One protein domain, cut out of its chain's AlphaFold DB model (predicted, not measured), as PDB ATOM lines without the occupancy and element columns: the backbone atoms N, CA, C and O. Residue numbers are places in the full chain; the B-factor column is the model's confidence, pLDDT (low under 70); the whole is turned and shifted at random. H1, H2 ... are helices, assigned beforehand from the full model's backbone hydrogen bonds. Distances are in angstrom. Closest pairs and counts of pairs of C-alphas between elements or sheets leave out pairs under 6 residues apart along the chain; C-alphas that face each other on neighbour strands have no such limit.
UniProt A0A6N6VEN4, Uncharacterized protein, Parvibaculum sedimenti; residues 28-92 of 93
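This is residues 28 to 92 of the 93 residues of an uncharacterized protein of Parvibaculum sedimenti (UniProt A0A6N6VEN4). Three helices pack side by side in a triangle, an up-and-down bundle in which each runs against the one before it. The printed part has 65 residues with H1, H2 and H3 in that order and no named strand, all helix. It is compact, with a radius of gyration of the C-alphas of 11.7 A, and only just elongated, spanning 36 by 18 by 16 A.

Start at H3, residues 71 to 90, the longest helix. It touches H2, residues 49 to 66, in a hairpin at a shallow tilt of 13 degrees; the closest C-alphas, Ile 62 and Ala 77, are 5.8 A apart. H3 also touches H1, residues 28 to 45, the same way at 30 degrees, C-alphas 30 and 78 being closest at 5.7 A. H2 touches H1 with residues 51 to 59 alone, C-alphas 41 and 52 closest at 4.4 A, a hairpin at 18 degrees. In H1, H2 and H3 every O i to N i+4 pair is within hydrogen-bond range.

Find C-alpha 71 at (127.940, 110.897, 169.399); H3 runs 29.1 A to C-alpha 90. H2 measures 25.9 A. H1 runs 25.5 A from C-alpha 28 at (118.984, 111.761, 159.811).

Both links are tight, and the printed part has no cut. Residues 67 to 72 stand free; they and residues 91 to 92 have pLDDT under 70.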
ATOM      1  N   LYS A  28     120.251 111.624 160.527       84.25
ATOM      2  CA  LYS A  28     118.984 111.761 159.811       84.25
ATOM      3  C   LYS A  28     117.874 112.262 160.741       84.25
ATOM      4  O   LYS A  28     117.313 113.308 160.445       84.25
ATOM      5  N   ASP A  29     117.611 111.581 161.857       84.06
ATOM      6  CA  ASP A  29     116.575 111.973 162.824       84.06
ATOM      7  C   ASP A  29     116.792 113.384 163.366       84.06
ATOM      8  O   ASP A  29     115.850 114.171 163.445       84.06
ATOM      9  N   PHE A  30     118.041 113.742 163.663       84.69
ATOM     10  CA  PHE A  30     118.398 115.091 164.091       84.69
ATOM     11  C   PHE A  30     118.021 116.153 163.047       84.69
ATOM     12  O   PHE A  30     117.396 117.166 163.372       84.69
ATOM     13  N   ARG A  31     118.329 115.901 161.767       84.50
ATOM     14  CA  ARG A  31     117.940 116.795 160.666       84.50
ATOM     15  C   ARG A  31     116.432 116.846 160.452       84.50
ATOM     16  O   ARG A  31     115.900 117.929 160.227       84.50
ATOM     17  N   ASP A  32     115.741 115.713 160.549       88.88
ATOM     18  CA  ASP A  32     114.279 115.658 160.478       88.88
ATOM     19  C   ASP A  32     113.641 116.491 161.613       88.88
ATOM     20  O   ASP A  32     112.717 117.270 161.368       88.88
ATOM     21  N   LYS A  33     114.170 116.421 162.842       86.94
ATOM     22  CA  LYS A  33     113.714 117.260 163.966       86.94
ATOM     23  C   LYS A  33     113.994 118.745 163.737       86.94
ATOM     24  O   LYS A  33     113.092 119.556 163.945       86.94
ATOM     25  N   GLN A  34     115.178 119.115 163.243       85.94
ATOM     26  CA  GLN A  34     115.454 120.508 162.869       85.94
ATOM     27  C   GLN A  34     114.481 121.026 161.808       85.94
ATOM     28  O   GLN A  34     113.975 122.141 161.936       85.94
ATOM     29  N   ALA A  35     114.179 120.219 160.788       87.81
ATOM     30  CA  ALA A  35     113.216 120.586 159.755       87.81
ATOM     31  C   ALA A  35     111.814 120.817 160.344       87.81
ATOM     32  O   ALA A  35     111.127 121.760 159.951       87.81
ATOM     33  N   ARG A  36     111.406 120.015 161.339       88.19
ATOM     34  CA  ARG A  36     110.149 120.231 162.072       88.19
ATOM     35  C   ARG A  36     110.154 121.540 162.859       88.19
ATOM     36  O   ARG A  36     109.165 122.263 162.791       88.19
ATOM     37  N   ILE A  37     111.244 121.883 163.550       87.75
ATOM     38  CA  ILE A  37     111.339 123.185 164.232       87.75
ATOM     39  C   ILE A  37     111.295 124.328 163.221       87.75
ATOM     40  O   ILE A  37     110.576 125.291 163.448       87.75
ATOM     41  N   ALA A  38     111.984 124.216 162.084       87.62
ATOM     42  CA  ALA A  38     111.921 125.229 161.033       87.62
ATOM     43  C   ALA A  38     110.486 125.430 160.510       87.62
ATOM     44  O   ALA A  38     110.062 126.567 160.312       87.62
ATOM     45  N   ALA A  39     109.711 124.352 160.353       88.88
ATOM     46  CA  ALA A  39     108.300 124.441 159.982       88.88
ATOM     47  C   ALA A  39     107.464 125.177 161.047       88.88
ATOM     48  O   ALA A  39     106.674 126.054 160.703       88.88
ATOM     49  N   ILE A  40     107.687 124.879 162.332       86.62
ATOM     50  CA  ILE A  40     107.036 125.578 163.450       86.62
ATOM     51  C   ILE A  40     107.439 127.057 163.462       86.62
ATOM     52  O   ILE A  40     106.578 127.918 163.559       86.62
ATOM     53  N   VAL A  41     108.724 127.378 163.304       87.44
ATOM     54  CA  VAL A  41     109.227 128.760 163.213       87.44
ATOM     55  C   VAL A  41     108.537 129.514 162.080       87.44
ATOM     56  O   VAL A  41     108.110 130.647 162.277       87.44
ATOM     57  N   HIS A  42     108.393 128.897 160.907       85.81
ATOM     58  CA  HIS A  42     107.687 129.503 159.779       85.81
ATOM     59  C   HIS A  42     106.202 129.747 160.071       85.81
ATOM     60  O   HIS A  42     105.672 130.782 159.671       85.81
ATOM     61  N   GLN A  43     105.542 128.830 160.778       84.19
ATOM     62  CA  GLN A  43     104.158 129.004 161.214       84.19
ATOM     63  C   GLN A  43     104.033 130.130 162.256       84.19
ATOM     64  O   GLN A  43     103.172 131.001 162.126       84.19
ATOM     65  N   GLU A  44     104.944 130.169 163.230       82.19
ATOM     66  CA  GLU A  44     104.982 131.190 164.278       82.19
ATOM     67  C   GLU A  44     105.376 132.565 163.744       82.19
ATOM     68  O   GLU A  44     104.900 133.558 164.275       82.19
ATOM     69  N   GLN A  45     106.181 132.675 162.683       79.62
ATOM     70  CA  GLN A  45     106.588 133.976 162.128       79.62
ATOM     71  C   GLN A  45     105.396 134.865 161.748       79.62
ATOM     72  O   GLN A  45     105.509 136.088 161.823       79.62
ATOM     73  N   GLY A  46     104.261 134.269 161.365       75.50
ATOM     74  CA  GLY A  46     103.034 135.003 161.047       75.50
ATOM     75  C   GLY A  46     102.200 135.425 162.263       75.50
ATOM     76  O   GLY A  46     101.372 136.323 162.130       75.50
ATOM     77  N   SER A  47     102.406 134.800 163.427       80.44
ATOM     78  CA  SER A  47     101.597 135.000 164.643       80.44
ATOM     79  C   SER A  47     102.396 135.667 165.770       80.44
ATOM     80  O   SER A  47     101.967 136.667 166.343       80.44
ATOM     81  N   ASP A  48     103.602 135.165 166.040       82.56
ATOM     82  CA  ASP A  48     104.545 135.667 167.034       82.56
ATOM     83  C   ASP A  48     105.995 135.538 166.528       82.56
ATOM     84  O   ASP A  48     106.693 134.534 166.711       82.56
ATOM     85  N   ALA A  49     106.478 136.617 165.906       83.31
ATOM     86  CA  ALA A  49     107.836 136.693 165.376       83.31
ATOM     87  C   ALA A  49     108.927 136.569 166.458       83.31
ATOM     88  O   ALA A  49     110.033 136.117 166.153       83.31
ATOM     89  N   ARG A  50     108.649 136.939 167.722       86.06
ATOM     90  CA  ARG A  50     109.630 136.786 168.811       86.06
ATOM     91  C   ARG A  50     109.788 135.324 169.182       86.06
ATOM     92  O   ARG A  50     110.917 134.855 169.308       86.06
ATOM     93  N   LYS A  51     108.675 134.605 169.310       83.56
ATOM     94  CA  LYS A  51     108.678 133.168 169.587       83.56
ATOM     95  C   LYS A  51     109.332 132.387 168.450       83.56
ATOM     96  O   LYS A  51     110.183 131.540 168.708       83.56
ATOM     97  N   ALA A  52     109.015 132.730 167.203       84.50
ATOM     98  CA  ALA A  52     109.664 132.144 166.036       84.50
ATOM     99  C   ALA A  52     111.188 132.346 166.063       84.50
ATOM    100  O   ALA A  52     111.949 131.397 165.881       84.50
ATOM    101  N   HIS A  53     111.641 133.567 166.357       88.06
ATOM    102  CA  HIS A  53     113.065 133.863 166.483       88.06
ATOM    103  C   HIS A  53     113.719 133.086 167.637       88.06
ATOM    104  O   HIS A  53     114.802 132.532 167.465       88.06
ATOM    105  N   GLN A  54     113.049 132.972 168.786       88.81
ATOM    106  CA  GLN A  54     113.556 132.219 169.934       88.81
ATOM    107  C   GLN A  54     113.734 130.727 169.617       88.81
ATOM    108  O   GLN A  54     114.803 130.176 169.877       88.81
ATOM    109  N   LEU A  55     112.729 130.089 169.008       87.06
ATOM    110  CA  LEU A  55     112.793 128.683 168.588       87.06
ATOM    111  C   LEU A  55     113.918 128.449 167.566       87.06
ATOM    112  O   LEU A  55     114.626 127.444 167.636       87.06
ATOM    113  N   GLN A  56     114.111 129.394 166.643       88.62
ATOM    114  CA  GLN A  56     115.180 129.333 165.649       88.62
ATOM    115  C   GLN A  56     116.570 129.416 166.293       88.62
ATOM    116  O   GLN A  56     117.436 128.605 165.969       88.62
ATOM    117  N   VAL A  57     116.779 130.363 167.213       90.00
ATOM    118  CA  VAL A  57     118.058 130.536 167.920       90.00
ATOM    119  C   VAL A  57     118.375 129.316 168.786       90.00
ATOM    120  O   VAL A  57     119.501 128.831 168.749       90.00
ATOM    121  N   GLN A  58     117.389 128.778 169.510       88.88
ATOM    122  CA  GLN A  58     117.575 127.587 170.343       88.88
ATOM    123  C   GLN A  58     117.931 126.347 169.513       88.88
ATOM    124  O   GLN A  58     118.888 125.651 169.834       88.88
ATOM    125  N   SER A  59     117.216 126.106 168.411       86.50
ATOM    126  CA  SER A  59     117.526 125.006 167.486       86.50
ATOM    127  C   SER A  59     118.934 125.127 166.891       86.50
ATOM    128  O   SER A  59     119.650 124.133 166.776       86.50
ATOM    129  N   HIS A  60     119.355 126.349 166.547       87.12
ATOM    130  CA  HIS A  60     120.691 126.596 166.012       87.12
ATOM    131  C   HIS A  60     121.790 126.387 167.058       87.12
ATOM    132  O   HIS A  60     122.799 125.775 166.735       87.12
ATOM    133  N   ALA A  61     121.579 126.819 168.305       86.12
ATOM    134  CA  ALA A  61     122.524 126.587 169.399       86.12
ATOM    135  C   ALA A  61     122.742 125.086 169.656       86.12
ATOM    136  O   ALA A  61     123.878 124.637 169.737       86.12
ATOM    137  N   ILE A  62     121.663 124.296 169.666       84.25
ATOM    138  CA  ILE A  62     121.736 122.833 169.808       84.25
ATOM    139  C   ILE A  62     122.518 122.196 168.645       84.25
ATOM    140  O   ILE A  62     123.242 121.220 168.823       84.25
ATOM    141  N   ALA A  63     122.375 122.740 167.433       81.56
ATOM    142  CA  ALA A  63     123.128 122.291 166.265       81.56
ATOM    143  C   ALA A  63     124.616 122.648 166.333       81.56
ATOM    144  O   ALA A  63     125.445 121.843 165.911       81.56
ATOM    145  N   ASP A  64     124.935 123.838 166.840       81.12
ATOM    146  CA  ASP A  64     126.301 124.345 166.971       81.12
ATOM    147  C   ASP A  64     127.093 123.553 168.025       81.12
ATOM    148  O   ASP A  64     128.217 123.108 167.766       81.12
ATOM    149  N   ASP A  65     126.453 123.236 169.153       75.06
ATOM    150  CA  ASP A  65     127.014 122.348 170.176       75.06
ATOM    151  C   ASP A  65     127.334 120.960 169.595       75.06
ATOM    152  O   ASP A  65     128.352 120.348 169.936       75.06
ATOM    153  N   LEU A  66     126.533 120.495 168.630       74.06
ATOM    154  CA  LEU A  66     126.727 119.211 167.962       74.06
ATOM    155  C   LEU A  66     127.923 119.171 166.996       74.06
ATOM    156  O   LEU A  66     128.511 118.107 166.775       74.06
ATOM    157  N   THR A  67     128.304 120.304 166.404       65.75
ATOM    158  CA  THR A  67     129.389 120.381 165.405       65.75
ATOM    159  C   THR A  67     130.750 119.915 165.939       65.75
ATOM    160  O   THR A  67     131.646 119.622 165.147       65.75
ATOM    161  N   HIS A  68     130.886 119.760 167.260       66.94
ATOM    162  CA  HIS A  68     132.062 119.205 167.932       66.94
ATOM    163  C   HIS A  68     132.176 117.666 167.859       66.94
ATOM    164  O   HIS A  68     133.170 117.108 168.317       66.94
ATOM    165  N   GLY A  69     131.227 116.976 167.210       56.25
ATOM    166  CA  GLY A  69     131.401 115.595 166.740       56.25
ATOM    167  C   GLY A  69     131.196 114.498 167.788       56.25
ATOM    168  O   GLY A  69     131.556 113.346 167.539       56.25
ATOM    169  N   ASP A  70     130.608 114.825 168.936       69.62
ATOM    170  CA  ASP A  70     130.352 113.860 170.001       69.62
ATOM    171  C   ASP A  70     129.043 113.087 169.754       69.62
ATOM    172  O   ASP A  70     127.950 113.653 169.737       69.62
ATOM    173  N   ILE A  71     129.125 111.764 169.584       59.56
ATOM    174  CA  ILE A  71     127.940 110.897 169.399       59.56
ATOM    175  C   ILE A  71     127.046 110.928 170.651       59.56
ATOM    176  O   ILE A  71     125.823 110.842 170.551       59.56
ATOM    177  N   ILE A  72     127.639 111.121 171.835       64.38
ATOM    178  CA  ILE A  72     126.888 111.325 173.081       64.38
ATOM    179  C   ILE A  72     126.107 112.648 173.030       64.38
ATOM    180  O   ILE A  72     124.957 112.699 173.472       64.38
ATOM    181  N   ALA A  73     126.680 113.691 172.421       75.31
ATOM    182  CA  ALA A  73     125.997 114.966 172.221       75.31
ATOM    183  C   ALA A  73     124.828 114.843 171.231       75.31
ATOM    184  O   ALA A  73     123.828 115.529 171.402       75.31
ATOM    185  N   LEU A  74     124.888 113.927 170.257       77.44
ATOM    186  CA  LEU A  74     123.803 113.710 169.288       77.44
ATOM    187  C   LEU A  74     122.526 113.189 169.935       77.44
ATOM    188  O   LEU A  74     121.447 113.708 169.651       77.44
ATOM    189  N   GLY A  75     122.641 112.218 170.841       79.75
ATOM    190  CA  GLY A  75     121.499 111.747 171.623       79.75
ATOM    191  C   GLY A  75     120.888 112.861 172.479       79.75
ATOM    192  O   GLY A  75     119.669 113.037 172.474       79.75
ATOM    193  N   HIS A  76     121.733 113.649 173.154       82.56
ATOM    194  CA  HIS A  76     121.301 114.771 173.995       82.56
ATOM    195  C   HIS A  76     120.588 115.859 173.182       82.56
ATOM    196  O   HIS A  76     119.442 116.201 173.465       82.56
ATOM    197  N   ALA A  77     121.221 116.318 172.105       83.88
ATOM    198  CA  ALA A  77     120.697 117.333 171.203       83.88
ATOM    199  C   ALA A  77     119.361 116.912 170.568       83.88
ATOM    200  O   ALA A  77     118.457 117.727 170.397       83.88
ATOM    201  N   CYS A  78     119.195 115.626 170.249       85.50
ATOM    202  CA  CYS A  78     117.920 115.100 169.769       85.50
ATOM    203  C   CYS A  78     116.799 115.218 170.807       85.50
ATOM    204  O   CYS A  78     115.676 115.564 170.437       85.50
ATOM    205  N   GLY A  79     117.105 114.928 172.076       85.56
ATOM    206  CA  GLY A  79     116.172 115.092 173.189       85.56
ATOM    207  C   GLY A  79     115.773 116.554 173.379       85.56
ATOM    208  O   GLY A  79     114.585 116.859 173.442       85.56
ATOM    209  N   GLU A  80     116.743 117.469 173.338       87.88
ATOM    210  CA  GLU A  80     116.470 118.906 173.451       87.88
ATOM    211  C   GLU A  80     115.595 119.429 172.302       87.88
ATOM    212  O   GLU A  80     114.668 120.209 172.529       87.88
ATOM    213  N   LEU A  81     115.819 118.961 171.068       85.75
ATOM    214  CA  LEU A  81     114.940 119.292 169.942       85.75
ATOM    215  C   LEU A  81     113.521 118.721 170.123       85.75
ATOM    216  O   LEU A  81     112.556 119.395 169.761       85.75
ATOM    217  N   ASP A  82     113.368 117.506 170.664       86.81
ATOM    218  CA  ASP A  82     112.045 116.944 170.981       86.81
ATOM    219  C   ASP A  82     111.310 117.778 172.032       86.81
ATOM    220  O   ASP A  82     110.124 118.069 171.853       86.81
ATOM    221  N   ASP A  83     112.003 118.208 173.086       87.38
ATOM    222  CA  ASP A  83     111.431 119.066 174.124       87.38
ATOM    223  C   ASP A  83     110.997 120.422 173.557       87.38
ATOM    224  O   ASP A  83     109.901 120.904 173.864       87.38
ATOM    225  N   LEU A  84     111.797 121.009 172.661       86.50
ATOM    226  CA  LEU A  84     111.439 122.225 171.928       86.50
ATOM    227  C   LEU A  84     110.163 122.041 171.100       86.50
ATOM    228  O   LEU A  84     109.256 122.875 171.168       86.50
ATOM    229  N   ILE A  85     110.067 120.945 170.345       85.81
ATOM    230  CA  ILE A  85     108.891 120.631 169.524       85.81
ATOM    231  C   ILE A  85     107.664 120.408 170.411       85.81
ATOM    232  O   ILE A  85     106.590 120.938 170.123       85.81
ATOM    233  N   ALA A  86     107.804 119.645 171.495       85.44
ATOM    234  CA  ALA A  86     106.715 119.362 172.420       85.44
ATOM    235  C   ALA A  86     106.229 120.634 173.128       85.44
ATOM    236  O   ALA A  86     105.023 120.824 173.291       85.44
ATOM    237  N   ASN A  87     107.143 121.522 173.527       85.19
ATOM    238  CA  ASN A  87     106.797 122.804 174.131       85.19
ATOM    239  C   ASN A  87     106.094 123.725 173.124       85.19
ATOM    240  O   ASN A  87     105.066 124.318 173.447       85.19
ATOM    241  N   ALA A  88     106.587 123.791 171.885       81.06
ATOM    242  CA  ALA A  88     105.942 124.575 170.840       81.06
ATOM    243  C   ALA A  88     104.533 124.050 170.502       81.06
ATOM    244  O   ALA A  88     103.612 124.853 170.366       81.06
ATOM    245  N   ALA A  89     104.349 122.725 170.455       77.75
ATOM    246  CA  ALA A  89     103.056 122.085 170.211       77.75
ATOM    247  C   ALA A  89     102.054 122.298 171.360       77.75
ATOM    248  O   ALA A  89     100.882 122.550 171.111       77.75
ATOM    249  N   LYS A  90     102.496 122.259 172.626       75.62
ATOM    250  CA  LYS A  90     101.622 122.528 173.790       75.62
ATOM    251  C   LYS A  90     101.056 123.950 173.810       75.62
ATOM    252  O   LYS A  90     100.040 124.186 174.452       75.62
ATOM    253  N   GLN A  91     101.724 124.890 173.149       62.59
ATOM    254  CA  GLN A  91     101.301 126.288 173.087       62.59
ATOM    255  C   GLN A  91     100.369 126.592 171.899       62.59
ATOM    256  O   GLN A  91      99.877 127.715 171.819       62.59
ATOM    257  N   HIS A  92     100.104 125.617 171.016       43.50
ATOM    258  CA  HIS A  92      99.138 125.691 169.908       43.50
ATOM    259  C   HIS A  92      98.125 124.535 169.986       43.50
ATOM    260  O   HIS A  92      98.343 123.502 169.352       43.50
TER     261      HIS A  92